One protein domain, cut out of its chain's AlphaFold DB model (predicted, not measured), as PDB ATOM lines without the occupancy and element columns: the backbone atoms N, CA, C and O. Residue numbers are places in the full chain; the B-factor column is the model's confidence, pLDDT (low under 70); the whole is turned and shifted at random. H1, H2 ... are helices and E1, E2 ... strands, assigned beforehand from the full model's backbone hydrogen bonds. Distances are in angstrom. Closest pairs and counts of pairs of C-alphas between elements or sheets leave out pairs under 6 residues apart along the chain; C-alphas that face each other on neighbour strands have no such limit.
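This is residues 4 to 100 of the 623 residues of an uncharacterized protein of marine sediment metagenome (UniProt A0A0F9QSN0). One strongly twisted antiparallel sheet makes the body, rolled part of the way towards a barrel but left open, with E3 and E7 coming near each other at one place and E4 and E7 staying apart. A small pair of short helices, H1 and H2, sits off one end of this body, and a long loop, residues 21 to 36, leads from it to the sheet. The printed part has 97 residues with two named helices followed by seven named strands; the sheet's order is E4 E3 E2 E1 E5 E6 E7. The class is mixed, helices and strands, with under half of the residues in named elements. The whole is compact, with a radius of gyration of the C-alphas of 13.6 A and spans of 40 by 34 by 23 A.

Find C-alpha 4 at (-4.728, 18.042, -22.087); there H1 begins, residues 4 to 11, 10.3 A long. H2 follows at residues 16 to 20. Go on to C-alpha 37 at (-25.457, 9.614, -18.844), where E1 begins, residues 37 to 40. E2, residues 45 to 52, is the longest strand at 20.1 A and bends by 55 degrees at residue 49. E3, residues 55 to 60, is 16.0 A long, and E4 is residues 65 to 67. Then come E5, residues 71 to 74, E6, residues 80 to 83, and E7, residues 89 to 93, 11.1 A long, which ends at (-33.818, 20.211, -8.765).

Begin with the meander E1 E2 E3 E4, each strand the antiparallel neighbour of the one before, a row of hairpins. Look at N 38 and O 46, 2.8 A apart, for E1 and E2; at N 57 and O 50, 2.7 A, for E2 and E3; and at N 60 and O 65, 2.9 A, for E3 and E4. E5 E6 E7 is a second meander, with N 73 and O 81 at 2.8 A and N 82 and O 91 at 2.8 A. Between the two meanders, E1 and E5 are antiparallel neighbours, with N 74 and O 39 within hydrogen-bond range at 2.8 A. The closest C-alphas of E3 and E7, those of Gly 55 and Ile 89, are 7.8 A apart. H1 and H2 touch, closest at the C-alphas of Tyr 6 and Cys 19, 6.2 A. Neither is on the sheet. In both, every O i to N i+4 pair is within hydrogen-bond range.

The C-alphas of Ala 11 and Pro 98 are the two farthest apart, 41.1 A. The printed part has no cut. The link from H2 to E1 is long, and the other links are tight. The mean pLDDT of the printed part is 76.4; look for values under 70 at residues 4 to 5, 7 to 9, 11 to 14, 16 to 32 and 53.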
ATOM      1  N   ALA A   4      -4.480  19.316 -21.413       58.03
ATOM      2  CA  ALA A   4      -4.728  18.042 -22.087       58.03
ATOM      3  C   ALA A   4      -6.141  17.963 -22.694       58.03
ATOM      4  O   ALA A   4      -6.313  17.482 -23.811       58.03
ATOM      5  N   GLU A   5      -7.140  18.499 -21.997       61.72
ATOM      6  CA  GLU A   5      -8.533  18.528 -22.449       61.72
ATOM      7  C   GLU A   5      -8.710  19.561 -23.568       61.72
ATOM      8  O   GLU A   5      -9.343  19.260 -24.579       61.72
ATOM      9  N   TYR A   6      -8.083  20.740 -23.441       70.25
ATOM     10  CA  TYR A   6      -8.034  21.758 -24.500       70.25
ATOM     11  C   TYR A   6      -7.432  21.185 -25.788       70.25
ATOM     12  O   TYR A   6      -8.019  21.298 -26.864       70.25
ATOM     13  N   ASN A   7      -6.313  20.471 -25.670       64.00
ATOM     14  CA  ASN A   7      -5.658  19.831 -26.807       64.00
ATOM     15  C   ASN A   7      -6.515  18.715 -27.426       64.00
ATOM     16  O   ASN A   7      -6.538  18.584 -28.648       64.00
ATOM     17  N   ALA A   8      -7.263  17.952 -26.623       62.31
ATOM     18  CA  ALA A   8      -8.205  16.954 -27.130       62.31
ATOM     19  C   ALA A   8      -9.391  17.595 -27.884       62.31
ATOM     20  O   ALA A   8      -9.809  17.076 -28.919       62.31
ATOM     21  N   CYS A   9      -9.893  18.748 -27.424       63.78
ATOM     22  CA  CYS A   9     -10.940  19.525 -28.103       63.78
ATOM     23  C   CYS A   9     -10.471  20.072 -29.460       63.78
ATOM     24  O   CYS A   9     -11.181  19.948 -30.461       63.78
ATOM     25  N   ILE A  10      -9.244  20.599 -29.519       76.94
ATOM     26  CA  ILE A  10      -8.616  21.034 -30.773       76.94
ATOM     27  C   ILE A  10      -8.388  19.843 -31.715       76.94
ATOM     28  O   ILE A  10      -8.712  19.923 -32.900       76.94
ATOM     29  N   ALA A  11      -7.899  18.711 -31.199       64.81
ATOM     30  CA  ALA A  11      -7.667  17.500 -31.991       64.81
ATOM     31  C   ALA A  11      -8.963  16.905 -32.572       64.81
ATOM     32  O   ALA A  11      -8.940  16.294 -33.639       64.81
ATOM     33  N   ALA A  12     -10.102  17.129 -31.912       63.09
ATOM     34  CA  ALA A  12     -11.429  16.753 -32.396       63.09
ATOM     35  C   ALA A  12     -12.052  17.773 -33.378       63.09
ATOM     36  O   ALA A  12     -13.207  17.611 -33.777       63.09
ATOM     37  N   GLY A  13     -11.310  18.811 -33.786       69.44
ATOM     38  CA  GLY A  13     -11.741  19.807 -34.771       69.44
ATOM     39  C   GLY A  13     -12.487  21.016 -34.194       69.44
ATOM     40  O   GLY A  13     -13.110  21.760 -34.953       69.44
ATOM     41  N   GLY A  14     -12.449  21.224 -32.873       67.31
ATOM     42  CA  GLY A  14     -12.963  22.440 -32.239       67.31
ATOM     43  C   GLY A  14     -12.086  23.658 -32.547       67.31
ATOM     44  O   GLY A  14     -10.864  23.544 -32.636       67.31
ATOM     45  N   SER A  15     -12.686  24.843 -32.714       75.00
ATOM     46  CA  SER A  15     -11.903  26.085 -32.783       75.00
ATOM     47  C   SER A  15     -11.417  26.489 -31.389       75.00
ATOM     48  O   SER A  15     -12.087  26.205 -30.396       75.00
ATOM     49  N   ALA A  16     -10.290  27.201 -31.318       54.03
ATOM     50  CA  ALA A  16      -9.734  27.721 -30.064       54.03
ATOM     51  C   ALA A  16     -10.763  28.519 -29.241       54.03
ATOM     52  O   ALA A  16     -10.851  28.349 -28.030       54.03
ATOM     53  N   GLU A  17     -11.608  29.307 -29.909       48.16
ATOM     54  CA  GLU A  17     -12.700  30.067 -29.286       48.16
ATOM     55  C   GLU A  17     -13.814  29.153 -28.751       48.16
ATOM     56  O   GLU A  17     -14.354  29.402 -27.680       48.16
ATOM     57  N   THR A  18     -14.121  28.048 -29.437       48.06
ATOM     58  CA  THR A  18     -15.120  27.071 -28.963       48.06
ATOM     59  C   THR A  18     -14.603  26.275 -27.761       48.06
ATOM     60  O   THR A  18     -15.384  25.905 -26.891       48.06
ATOM     61  N   CYS A  19     -13.291  26.035 -27.693       54.47
ATOM     62  CA  CYS A  19     -12.652  25.336 -26.581       54.47
ATOM     63  C   CYS A  19     -12.359  26.261 -25.374       54.47
ATOM     64  O   CYS A  19     -12.030  25.755 -24.306       54.47
ATOM     65  N   ALA A  20     -12.490  27.591 -25.519       42.62
ATOM     66  CA  ALA A  20     -12.211  28.579 -24.467       42.62
ATOM     67  C   ALA A  20     -13.463  29.130 -23.745       42.62
ATOM     68  O   ALA A  20     -13.350  29.621 -22.626       42.62
ATOM     69  N   VAL A  21     -14.660  29.041 -24.336       43.59
ATOM     70  CA  VAL A  21     -15.910  29.549 -23.731       43.59
ATOM     71  C   VAL A  21     -16.530  28.487 -22.819       43.59
ATOM     72  O   VAL A  21     -17.504  27.835 -23.176       43.59
ATOM     73  N   TYR A  22     -15.952  28.280 -21.642       45.16
ATOM     74  CA  TYR A  22     -16.555  27.491 -20.566       45.16
ATOM     75  C   TYR A  22     -16.128  28.099 -19.244       45.16
ATOM     76  O   TYR A  22     -14.974  27.910 -18.885       45.16
ATOM     77  N   LEU A  23     -17.033  28.829 -18.584       37.00
ATOM     78  CA  LEU A  23     -17.145  29.076 -17.135       37.00
ATOM     79  C   LEU A  23     -18.155  30.227 -16.955       37.00
ATOM     80  O   LEU A  23     -17.840  31.388 -17.190       37.00
ATOM     81  N   GLY A  24     -19.400  29.889 -16.626       33.88
ATOM     82  CA  GLY A  24     -20.485  30.857 -16.453       33.88
ATOM     83  C   GLY A  24     -21.792  30.138 -16.147       33.88
ATOM     84  O   GLY A  24     -22.672  30.055 -17.000       33.88
ATOM     85  N   GLY A  25     -21.869  29.532 -14.967       36.12
ATOM     86  CA  GLY A  25     -23.094  28.970 -14.411       36.12
ATOM     87  C   GLY A  25     -23.083  29.185 -12.902       36.12
ATOM     88  O   GLY A  25     -22.078  28.870 -12.269       36.12
ATOM     89  N   ASP A  26     -24.167  29.755 -12.373       35.00
ATOM     90  CA  ASP A  26     -24.388  30.010 -10.944       35.00
ATOM     91  C   ASP A  26     -24.308  28.714 -10.109       35.00
ATOM     92  O   ASP A  26     -24.665  27.629 -10.585       35.00
ATOM     93  N   GLU A  27     -23.892  28.843  -8.845       38.53
ATOM     94  CA  GLU A  27     -23.611  27.750  -7.890       38.53
ATOM     95  C   GLU A  27     -24.823  26.859  -7.538       38.53
ATOM     96  O   GLU A  27     -24.649  25.770  -6.996       38.53
ATOM     97  N   ASP A  28     -26.040  27.243  -7.931       41.56
ATOM     98  CA  ASP A  28     -27.254  26.431  -7.748       41.56
ATOM     99  C   ASP A  28     -27.573  25.512  -8.945       41.56
ATOM    100  O   ASP A  28     -28.581  24.795  -8.950       41.56
ATOM    101  N   THR A  29     -26.717  25.497  -9.975       47.53
ATOM    102  CA  THR A  29     -26.918  24.684 -11.180       47.53
ATOM    103  C   THR A  29     -26.055  23.412 -11.125       47.53
ATOM    104  O   THR A  29     -24.829  23.509 -11.107       47.53
ATOM    105  N   PRO A  30     -26.632  22.196 -11.129       53.00
ATOM    106  CA  PRO A  30     -25.881  20.950 -11.146       53.00
ATOM    107  C   PRO A  30     -24.976  20.910 -12.376       53.00
ATOM    108  O   PRO A  30     -25.411  21.122 -13.512       53.00
ATOM    109  N   THR A  31     -23.700  20.635 -12.130       56.56
ATOM    110  CA  THR A  31     -22.673  20.525 -13.159       56.56
ATOM    111  C   THR A  31     -22.822  19.188 -13.874       56.56
ATOM    112  O   THR A  31     -22.632  18.130 -13.284       56.56
ATOM    113  N   VAL A  32     -23.170  19.244 -15.158       62.53
ATOM    114  CA  VAL A  32     -23.254  18.071 -16.034       62.53
ATOM    115  C   VAL A  32     -21.922  17.917 -16.758       62.53
ATOM    116  O   VAL A  32     -21.490  18.829 -17.467       62.53
ATOM    117  N   SER A  33     -21.262  16.775 -16.586       75.62
ATOM    118  CA  SER A  33     -19.930  16.536 -17.153       75.62
ATOM    119  C   SER A  33     -19.984  15.866 -18.530       75.62
ATOM    120  O   SER A  33     -20.935  15.172 -18.896       75.62
ATOM    121  N   PHE A  34     -18.942  16.077 -19.340       71.75
ATOM    122  CA  PHE A  34     -18.809  15.385 -20.621       71.75
ATOM    123  C   PHE A  34     -18.764  13.869 -20.407       71.75
ATOM    124  O   PHE A  34     -18.007  13.359 -19.588       71.75
ATOM    125  N   GLY A  35     -19.549  13.139 -21.193       73.81
ATOM    126  CA  GLY A  35     -19.653  11.689 -21.097       73.81
ATOM    127  C   GLY A  35     -20.639  11.184 -20.046       73.81
ATOM    128  O   GLY A  35     -20.888   9.979 -20.035       73.81
ATOM    129  N   GLU A  36     -21.238  12.068 -19.245       85.19
ATOM    130  CA  GLU A  36     -22.294  11.714 -18.302       85.19
ATOM    131  C   GLU A  36     -23.531  11.156 -19.022       85.19
ATOM    132  O   GLU A  36     -23.842  11.533 -20.159       85.19
ATOM    133  N   ILE A  37     -24.219  10.222 -18.358       89.44
ATOM    134  CA  ILE A  37     -25.457   9.614 -18.844       89.44
ATOM    135  C   ILE A  37     -26.642  10.336 -18.202       89.44
ATOM    136  O   ILE A  37     -26.794  10.351 -16.984       89.44
ATOM    137  N   LEU A  38     -27.502  10.889 -19.048       91.56
ATOM    138  CA  LEU A  38     -28.768  11.510 -18.693       91.56
ATOM    139  C   LEU A  38     -29.922  10.575 -19.056       91.56
ATOM    140  O   LEU A  38     -29.935  10.013 -20.150       91.56
ATOM    141  N   THR A  39     -30.912  10.423 -18.180       93.50
ATOM    142  CA  THR A  39     -32.095   9.582 -18.435       93.50
ATOM    143  C   THR A  39     -33.344  10.446 -18.560       93.50
ATOM    144  O   THR A  39     -33.662  11.196 -17.642       93.50
ATOM    145  N   ASP A  40     -34.058  10.370 -19.682       93.69
ATOM    146  CA  ASP A  40     -35.306  11.121 -19.865       93.69
ATOM    147  C   ASP A  40     -36.509  10.451 -19.172       93.69
ATOM    148  O   ASP A  40     -36.425   9.335 -18.657       93.69
ATOM    149  N   ALA A  41     -37.664  11.123 -19.174       88.75
ATOM    150  CA  ALA A  41     -38.888  10.625 -18.533       88.75
ATOM    151  C   ALA A  41     -39.409   9.293 -19.112       88.75
ATOM    152  O   ALA A  41     -40.204   8.615 -18.461       88.75
ATOM    153  N   SER A  42     -38.986   8.912 -20.322       89.44
ATOM    154  CA  SER A  42     -39.330   7.625 -20.936       89.44
ATOM    155  C   SER A  42     -38.388   6.488 -20.521       89.44
ATOM    156  O   SER A  42     -38.596   5.344 -20.921       89.44
ATOM    157  N   GLY A  43     -37.364   6.787 -19.714       89.12
ATOM    158  CA  GLY A  43     -36.316   5.847 -19.322       89.12
ATOM    159  C   GLY A  43     -35.209   5.702 -20.368       89.12
ATOM    160  O   GLY A  43     -34.374   4.805 -20.256       89.12
ATOM    161  N   ARG A  44     -35.183   6.555 -21.398       91.88
ATOM    162  CA  ARG A  44     -34.162   6.497 -22.444       91.88
ATOM    163  C   ARG A  44     -32.904   7.231 -21.992       91.88
ATOM    164  O   ARG A  44     -32.976   8.347 -21.482       91.88
ATOM    165  N   GLN A  45     -31.756   6.594 -22.205       93.19
ATOM    166  CA  GLN A  45     -30.447   7.122 -21.836       93.19
ATOM    167  C   GLN A  45     -29.813   7.931 -22.970       93.19
ATOM    168  O   GLN A  45     -29.879   7.551 -24.139       93.19
ATOM    169  N   TRP A  46     -29.145   9.012 -22.594       92.38
ATOM    170  CA  TRP A  46     -28.508   9.984 -23.467       92.38
ATOM    171  C   TRP A  46     -27.113  10.295 -22.940       92.38
ATOM    172  O   TRP A  46     -26.950  10.566 -21.756       92.38
ATOM    173  N   LYS A  47     -26.096  10.279 -23.800       91.00
ATOM    174  CA  LYS A  47     -24.724  10.612 -23.403       91.00
ATOM    175  C   LYS A  47     -24.416  12.065 -23.736       91.00
ATOM    176  O   LYS A  47     -24.616  12.490 -24.873       91.00
ATOM    177  N   VAL A  48     -23.885  12.820 -22.783       89.00
ATOM    178  CA  VAL A  48     -23.473  14.209 -23.013       89.00
ATOM    179  C   VAL A  48     -22.217  14.209 -23.878       89.00
ATOM    180  O   VAL A  48     -21.134  13.850 -23.421       89.00
ATOM    181  N   GLN A  49     -22.352  14.563 -25.156       86.50
ATOM    182  CA  GLN A  49     -21.217  14.591 -26.084       86.50
ATOM    183  C   GLN A  49     -20.466  15.924 -26.028       86.50
ATOM    184  O   GLN A  49     -19.277  15.979 -26.328       86.50
ATOM    185  N   GLY A  50     -21.170  16.986 -25.639       82.00
ATOM    186  CA  GLY A  50     -20.591  18.281 -25.318       82.00
ATOM    187  C   GLY A  50     -21.576  19.423 -25.368       82.00
ATOM    188  O   GLY A  50     -22.678  19.262 -25.879       82.00
ATOM    189  N   GLN A  51     -21.184  20.585 -24.867       74.56
ATOM    190  CA  GLN A  51     -21.966  21.811 -24.985       74.56
ATOM    191  C   GLN A  51     -21.306  22.738 -26.017       74.56
ATOM    192  O   GLN A  51     -20.114  23.041 -25.964       74.56
ATOM    193  N   GLY A  52     -22.080  23.107 -27.035       72.44
ATOM    194  CA  GLY A  52     -21.676  24.103 -28.024       72.44
ATOM    195  C   GLY A  52     -22.324  25.450 -27.722       72.44
ATOM    196  O   GLY A  52     -23.097  25.580 -26.778       72.44
ATOM    197  N   ALA A  53     -22.139  26.431 -28.610       69.12
ATOM    198  CA  ALA A  53     -22.805  27.742 -28.527       69.12
ATOM    199  C   ALA A  53     -24.355  27.685 -28.528       69.12
ATOM    200  O   ALA A  53     -25.025  28.702 -28.385       69.12
ATOM    201  N   LYS A  54     -24.935  26.498 -28.735       72.75
ATOM    202  CA  LYS A  54     -26.371  26.206 -28.692       72.75
ATOM    203  C   LYS A  54     -26.632  25.076 -27.685       72.75
ATOM    204  O   LYS A  54     -27.178  24.058 -28.095       72.75
ATOM    205  N   GLY A  55     -26.127  25.215 -26.458       83.25
ATOM    206  CA  GLY A  55     -26.341  24.287 -25.341       83.25
ATOM    207  C   GLY A  55     -25.748  22.883 -25.507       83.25
ATOM    208  O   GLY A  55     -24.915  22.622 -26.385       83.25
ATOM    209  N   PHE A  56     -26.168  21.977 -24.620       84.44
ATOM    210  CA  PHE A  56     -25.777  20.570 -24.599       84.44
ATOM    211  C   PHE A  56     -26.263  19.827 -25.850       84.44
ATOM    212  O   PHE A  56     -27.416  19.922 -26.279       84.44
ATOM    213  N   ARG A  57     -25.358  19.039 -26.430       85.81
ATOM    214  CA  ARG A  57     -25.619  18.059 -27.479       85.81
ATOM    215  C   ARG A  57     -25.606  16.677 -26.858       85.81
ATOM    216  O   ARG A  57     -24.598  16.248 -26.286       85.81
ATOM    217  N   LEU A  58     -26.730  15.991 -26.993       89.62
ATOM    218  CA  LEU A  58     -26.933  14.675 -26.419       89.62
ATOM    219  C   LEU A  58     -26.841  13.621 -27.523       89.62
ATOM    220  O   LEU A  58     -27.456  13.748 -28.582       89.62
ATOM    221  N   PHE A  59     -26.021  12.605 -27.281       90.50
ATOM    222  CA  PHE A  59     -25.837  11.453 -28.147       90.50
ATOM    223  C   PHE A  59     -26.760  10.325 -27.696       90.50
ATOM    224  O   PHE A  59     -26.721   9.896 -26.544       90.50
ATOM    225  N   ASP A  60     -27.569   9.838 -28.624       91.56
ATOM    226  CA  ASP A  60     -28.475   8.716 -28.438       91.56
ATOM    227  C   ASP A  60     -27.747   7.410 -28.783       91.56
ATOM    228  O   ASP A  60     -27.500   7.130 -29.963       91.56
ATOM    229  N   PRO A  61     -27.378   6.577 -27.796       80.25
ATOM    230  CA  PRO A  61     -26.627   5.358 -28.063       80.25
ATOM    231  C   PRO A  61     -27.415   4.346 -28.907       80.25
ATOM    232  O   PRO A  61     -26.790   3.550 -29.611       80.25
ATOM    233  N   ALA A  62     -28.754   4.390 -28.879       84.75
ATOM    234  CA  ALA A  62     -29.602   3.458 -29.618       84.75
ATOM    235  C   ALA A  62     -29.696   3.808 -31.111       84.75
ATOM    236  O   ALA A  62     -29.648   2.915 -31.953       84.75
ATOM    237  N   THR A  63     -29.808   5.095 -31.450       90.44
ATOM    238  CA  THR A  63     -29.931   5.550 -32.851       90.44
ATOM    239  C   THR A  63     -28.611   6.019 -33.454       90.44
ATOM    240  O   THR A  63     -28.541   6.197 -34.666       90.44
ATOM    241  N   LYS A  64     -27.559   6.183 -32.638       89.88
ATOM    242  CA  LYS A  64     -26.255   6.757 -33.017       89.88
ATOM    243  C   LYS A  64     -26.343   8.216 -33.485       89.88
ATOM    244  O   LYS A  64     -25.452   8.689 -34.188       89.88
ATOM    245  N   GLU A  65     -27.386   8.940 -33.094       87.00
ATOM    246  CA  GLU A  65     -27.596  10.325 -33.508       87.00
ATOM    247  C   GLU A  65     -27.272  11.325 -32.400       87.00
ATOM    248  O   GLU A  65     -27.451  11.061 -31.212       87.00
ATOM    249  N   VAL A  66     -26.823  12.510 -32.809       86.81
ATOM    250  CA  VAL A  66     -26.563  13.647 -31.924       86.81
ATOM    251  C   VAL A  66     -27.682  14.653 -32.117       86.81
ATOM    252  O   VAL A  66     -27.880  15.151 -33.228       86.81
ATOM    253  N   ARG A  67     -28.421  14.965 -31.056       86.31
ATOM    254  CA  ARG A  67     -29.559  15.886 -31.119       86.31
ATOM    255  C   ARG A  67     -29.504  16.892 -29.971       86.31
ATOM    256  O   ARG A  67     -29.061  16.580 -28.867       86.31
ATOM    257  N   SER A  68     -29.977  18.106 -30.240       85.44
ATOM    258  CA  SER A  68     -30.414  19.020 -29.184       85.44
ATOM    259  C   SER A  68     -31.840  18.629 -28.832       85.44
ATOM    260  O   SER A  68     -32.725  18.687 -29.688       85.44
ATOM    261  N   ILE A  69     -32.044  18.170 -27.605       84.50
ATOM    262  CA  ILE A  69     -33.347  17.729 -27.116       84.50
ATOM    263  C   ILE A  69     -33.742  18.570 -25.911       84.50
ATOM    264  O   ILE A  69     -32.922  18.860 -25.043       84.50
ATOM    265  N   SER A  70     -35.010  18.961 -25.886       90.50
ATOM    266  CA  SER A  70     -35.647  19.578 -24.732       90.50
ATOM    267  C   SER A  70     -36.311  18.523 -23.874       90.50
ATOM    268  O   SER A  70     -36.908  17.583 -24.405       90.50
ATOM    269  N   GLY A  71     -36.317  18.729 -22.570       91.56
ATOM    270  CA  GLY A  71     -36.995  17.834 -21.646       91.56
ATOM    271  C   GLY A  71     -36.364  17.882 -20.274       91.56
ATOM    272  O   GLY A  71     -35.329  18.512 -20.077       91.56
ATOM    273  N   ALA A  72     -37.005  17.225 -19.318       91.69
ATOM    274  CA  ALA A  72     -36.356  16.942 -18.054       91.69
ATOM    275  C   ALA A  72     -35.551  15.638 -18.169       91.69
ATOM    276  O   ALA A  72     -35.945  14.715 -18.889       91.69
ATOM    277  N   PHE A  73     -34.424  15.590 -17.472       93.56
ATOM    278  CA  PHE A  73     -33.479  14.486 -17.442       93.56
ATOM    279  C   PHE A  73     -33.042  14.238 -16.005       93.56
ATOM    280  O   PHE A  73     -32.865  15.185 -15.245       93.56
ATOM    281  N   GLN A  74     -32.838  12.976 -15.648       92.75
ATOM    282  CA  GLN A  74     -32.188  12.575 -14.410       92.75
ATOM    283  C   GLN A  74     -30.695  12.339 -14.671       92.75
ATOM    284  O   GLN A  74     -30.341  11.648 -15.629       92.75
ATOM    285  N   THR A  75     -29.837  12.918 -13.837       90.38
ATOM    286  CA  THR A  75     -28.385  12.705 -13.837       90.38
ATOM    287  C   THR A  75     -28.035  11.357 -13.208       90.38
ATOM    288  O   THR A  75     -28.852  10.752 -12.506       90.38
ATOM    289  N   ALA A  76     -26.799  10.890 -13.395       79.69
ATOM    290  CA  ALA A  76     -26.325   9.663 -12.747       79.69
ATOM    291  C   ALA A  76     -26.317   9.771 -11.206       79.69
ATOM    292  O   ALA A  76     -26.450   8.767 -10.510       79.69
ATOM    293  N   LEU A  77     -26.215  10.996 -10.677       78.81
ATOM    294  CA  LEU A  77     -26.245  11.303  -9.244       78.81
ATOM    295  C   LEU A  77     -27.673  11.461  -8.685       78.81
ATOM    296  O   LEU A  77     -27.848  11.742  -7.502       78.81
ATOM    297  N   GLY A  78     -28.702  11.285  -9.521       83.88
ATOM    298  CA  GLY A  78     -30.105  11.308  -9.111       83.88
ATOM    299  C   GLY A  78     -30.748  12.697  -9.047       83.88
ATOM    300  O   GLY A  78     -31.939  12.779  -8.749       83.88
ATOM    301  N   SER A  79     -30.012  13.766  -9.364       87.19
ATOM    302  CA  SER A  79     -30.571  15.110  -9.550       87.19
ATOM    303  C   SER A  79     -31.290  15.229 -10.898       87.19
ATOM    304  O   SER A  79     -31.051  14.451 -11.821       87.19
ATOM    305  N   TYR A  80     -32.200  16.191 -11.020       90.56
ATOM    306  CA  TYR A  80     -32.970  16.439 -12.234       90.56
ATOM    307  C   TYR A  80     -32.565  17.771 -12.854       90.56
ATOM    308  O   TYR A  80     -32.453  18.777 -12.160       90.56
ATOM    309  N   ILE A  81     -32.390  17.781 -14.171       92.00
ATOM    310  CA  ILE A  81     -32.134  18.980 -14.970       92.00
ATOM    311  C   ILE A  81     -33.202  19.111 -16.044       92.00
ATOM    312  O   ILE A  81     -33.670  18.113 -16.587       92.00
ATOM    313  N   GLN A  82     -33.585  20.334 -16.382       92.00
ATOM    314  CA  GLN A  82     -34.491  20.617 -17.485       92.00
ATOM    315  C   GLN A  82     -33.736  21.356 -18.580       92.00
ATOM    316  O   GLN A  82     -33.154  22.406 -18.323       92.00
ATOM    317  N   LEU A  83     -33.748  20.802 -19.791       92.88
ATOM    318  CA  LEU A  83     -33.139  21.392 -20.974       92.88
ATOM    319  C   LEU A  83     -34.206  22.049 -21.857       92.88
ATOM    320  O   LEU A  83     -35.273  21.470 -22.089       92.88
ATOM    321  N   ASP A  84     -33.919  23.243 -22.378       90.00
ATOM    322  CA  ASP A  84     -34.740  23.875 -23.417       90.00
ATOM    323  C   ASP A  84     -34.500  23.253 -24.811       90.00
ATOM    324  O   ASP A  84     -33.671  22.364 -25.004       90.00
ATOM    325  N   ASN A  85     -35.213  23.739 -25.832       85.06
ATOM    326  CA  ASN A  85     -35.075  23.258 -27.220       85.06
ATOM    327  C   ASN A  85     -33.697  23.561 -27.836       85.06
ATOM    328  O   ASN A  85     -33.396  23.116 -28.944       85.06
ATOM    329  N   ARG A  86     -32.878  24.357 -27.149       83.50
ATOM    330  CA  ARG A  86     -31.502  24.679 -27.504       83.50
ATOM    331  C   ARG A  86     -30.520  23.941 -26.590       83.50
ATOM    332  O   ARG A  86     -29.353  24.274 -26.631       83.50
ATOM    333  N   GLY A  87     -30.952  22.970 -25.785       84.06
ATOM    334  CA  GLY A  87     -30.077  22.208 -24.896       84.06
ATOM    335  C   GLY A  87     -29.486  23.016 -23.736       84.06
ATOM    336  O   GLY A  87     -28.494  22.576 -23.166       84.06
ATOM    337  N   ASN A  88     -30.016  24.190 -23.390       86.56
ATOM    338  CA  ASN A  88     -29.560  24.944 -22.217       86.56
ATOM    339  C   ASN A  88     -30.268  24.437 -20.961       86.56
ATOM    340  O   ASN A  88     -31.468  24.166 -21.021       86.56
ATOM    341  N   ILE A  89     -29.563  24.373 -19.828       87.19
ATOM    342  CA  ILE A  89     -30.197  24.095 -18.533       87.19
ATOM    343  C   ILE A  89     -31.061  25.301 -18.160       87.19
ATOM    344  O   ILE A  89     -30.555  26.405 -17.993       87.19
ATOM    345  N   VAL A  90     -32.369  25.083 -18.056       90.00
ATOM    346  CA  VAL A  90     -33.353  26.100 -17.654       90.00
ATOM    347  C   VAL A  90     -33.896  25.885 -16.246       90.00
ATOM    348  O   VAL A  90     -34.489  26.798 -15.681       90.00
ATOM    349  N   ALA A  91     -33.711  24.693 -15.680       87.06
ATOM    350  CA  ALA A  91     -34.014  24.409 -14.284       87.06
ATOM    351  C   ALA A  91     -33.198  23.216 -13.792       87.06
ATOM    352  O   ALA A  91     -32.838  22.334 -14.575       87.06
ATOM    353  N   ALA A  92     -32.977  23.166 -12.484       88.06
ATOM    354  CA  ALA A  92     -32.414  22.016 -11.814       88.06
ATOM    355  C   ALA A  92     -33.021  21.814 -10.431       88.06
ATOM    356  O   ALA A  92     -33.340  22.775  -9.734       88.06
ATOM    357  N   SER A  93     -33.203  20.558 -10.040       86.12
ATOM    358  CA  SER A  93     -33.818  20.211  -8.765       86.12
ATOM    359  C   SER A  93     -33.400  18.828  -8.286       86.12
ATOM    360  O   SER A  93     -33.224  17.901  -9.069       86.12
ATOM    361  N   ASN A  94     -33.337  18.649  -6.968       84.19
ATOM    362  CA  ASN A  94     -33.180  17.321  -6.357       84.19
ATOM    363  C   ASN A  94     -34.506  16.536  -6.295       84.19
ATOM    364  O   ASN A  94     -34.527  15.362  -5.941       84.19
ATOM    365  N   SER A  95     -35.626  17.176  -6.642       85.25
ATOM    366  CA  SER A  95     -36.952  16.561  -6.740       85.25
ATOM    367  C   SER A  95     -37.352  16.337  -8.197       85.25
ATOM    368  O   SER A  95     -37.100  17.201  -9.038       85.25
ATOM    369  N   ALA A  96     -38.027  15.221  -8.479       83.62
ATOM    370  CA  ALA A  96     -38.514  14.903  -9.818       83.62
ATOM    371  C   ALA A  96     -39.521  15.962 -10.317       83.62
ATOM    372  O   ALA A  96     -40.468  16.287  -9.592       83.62
ATOM    373  N   PRO A  97     -39.358  16.499 -11.538       83.25
ATOM    374  CA  PRO A  97     -40.314  17.441 -12.102       83.25
ATOM    375  C   PRO A  97     -41.649  16.755 -12.453       83.25
ATOM    376  O   PRO A  97     -41.682  15.548 -12.716       83.25
ATOM    377  N   PRO A  98     -42.768  17.504 -12.494       76.31
ATOM    378  CA  PRO A  98     -44.077  16.954 -12.843       76.31
ATOM    379  C   PRO A  98     -44.044  16.238 -14.202       76.31
ATOM    380  O   PRO A  98     -43.679  16.835 -15.212       76.31
ATOM    381  N   GLY A  99     -44.435  14.961 -14.232       74.12
ATOM    382  CA  GLY A  99     -44.435  14.138 -15.449       74.12
ATOM    383  C   GLY A  99     -43.241  13.190 -15.589       74.12
ATOM    384  O   GLY A  99     -43.291  12.304 -16.440       74.12
ATOM    385  N   PHE A 100     -42.220  13.294 -14.731       75.69
ATOM    386  CA  PHE A 100     -41.316  12.164 -14.517       75.69
ATOM    387  C   PHE A 100     -42.078  11.054 -13.789       75.69
ATOM    388  O   PHE A 100     -42.767  11.354 -12.810       75.69
TER     389      PHE A 100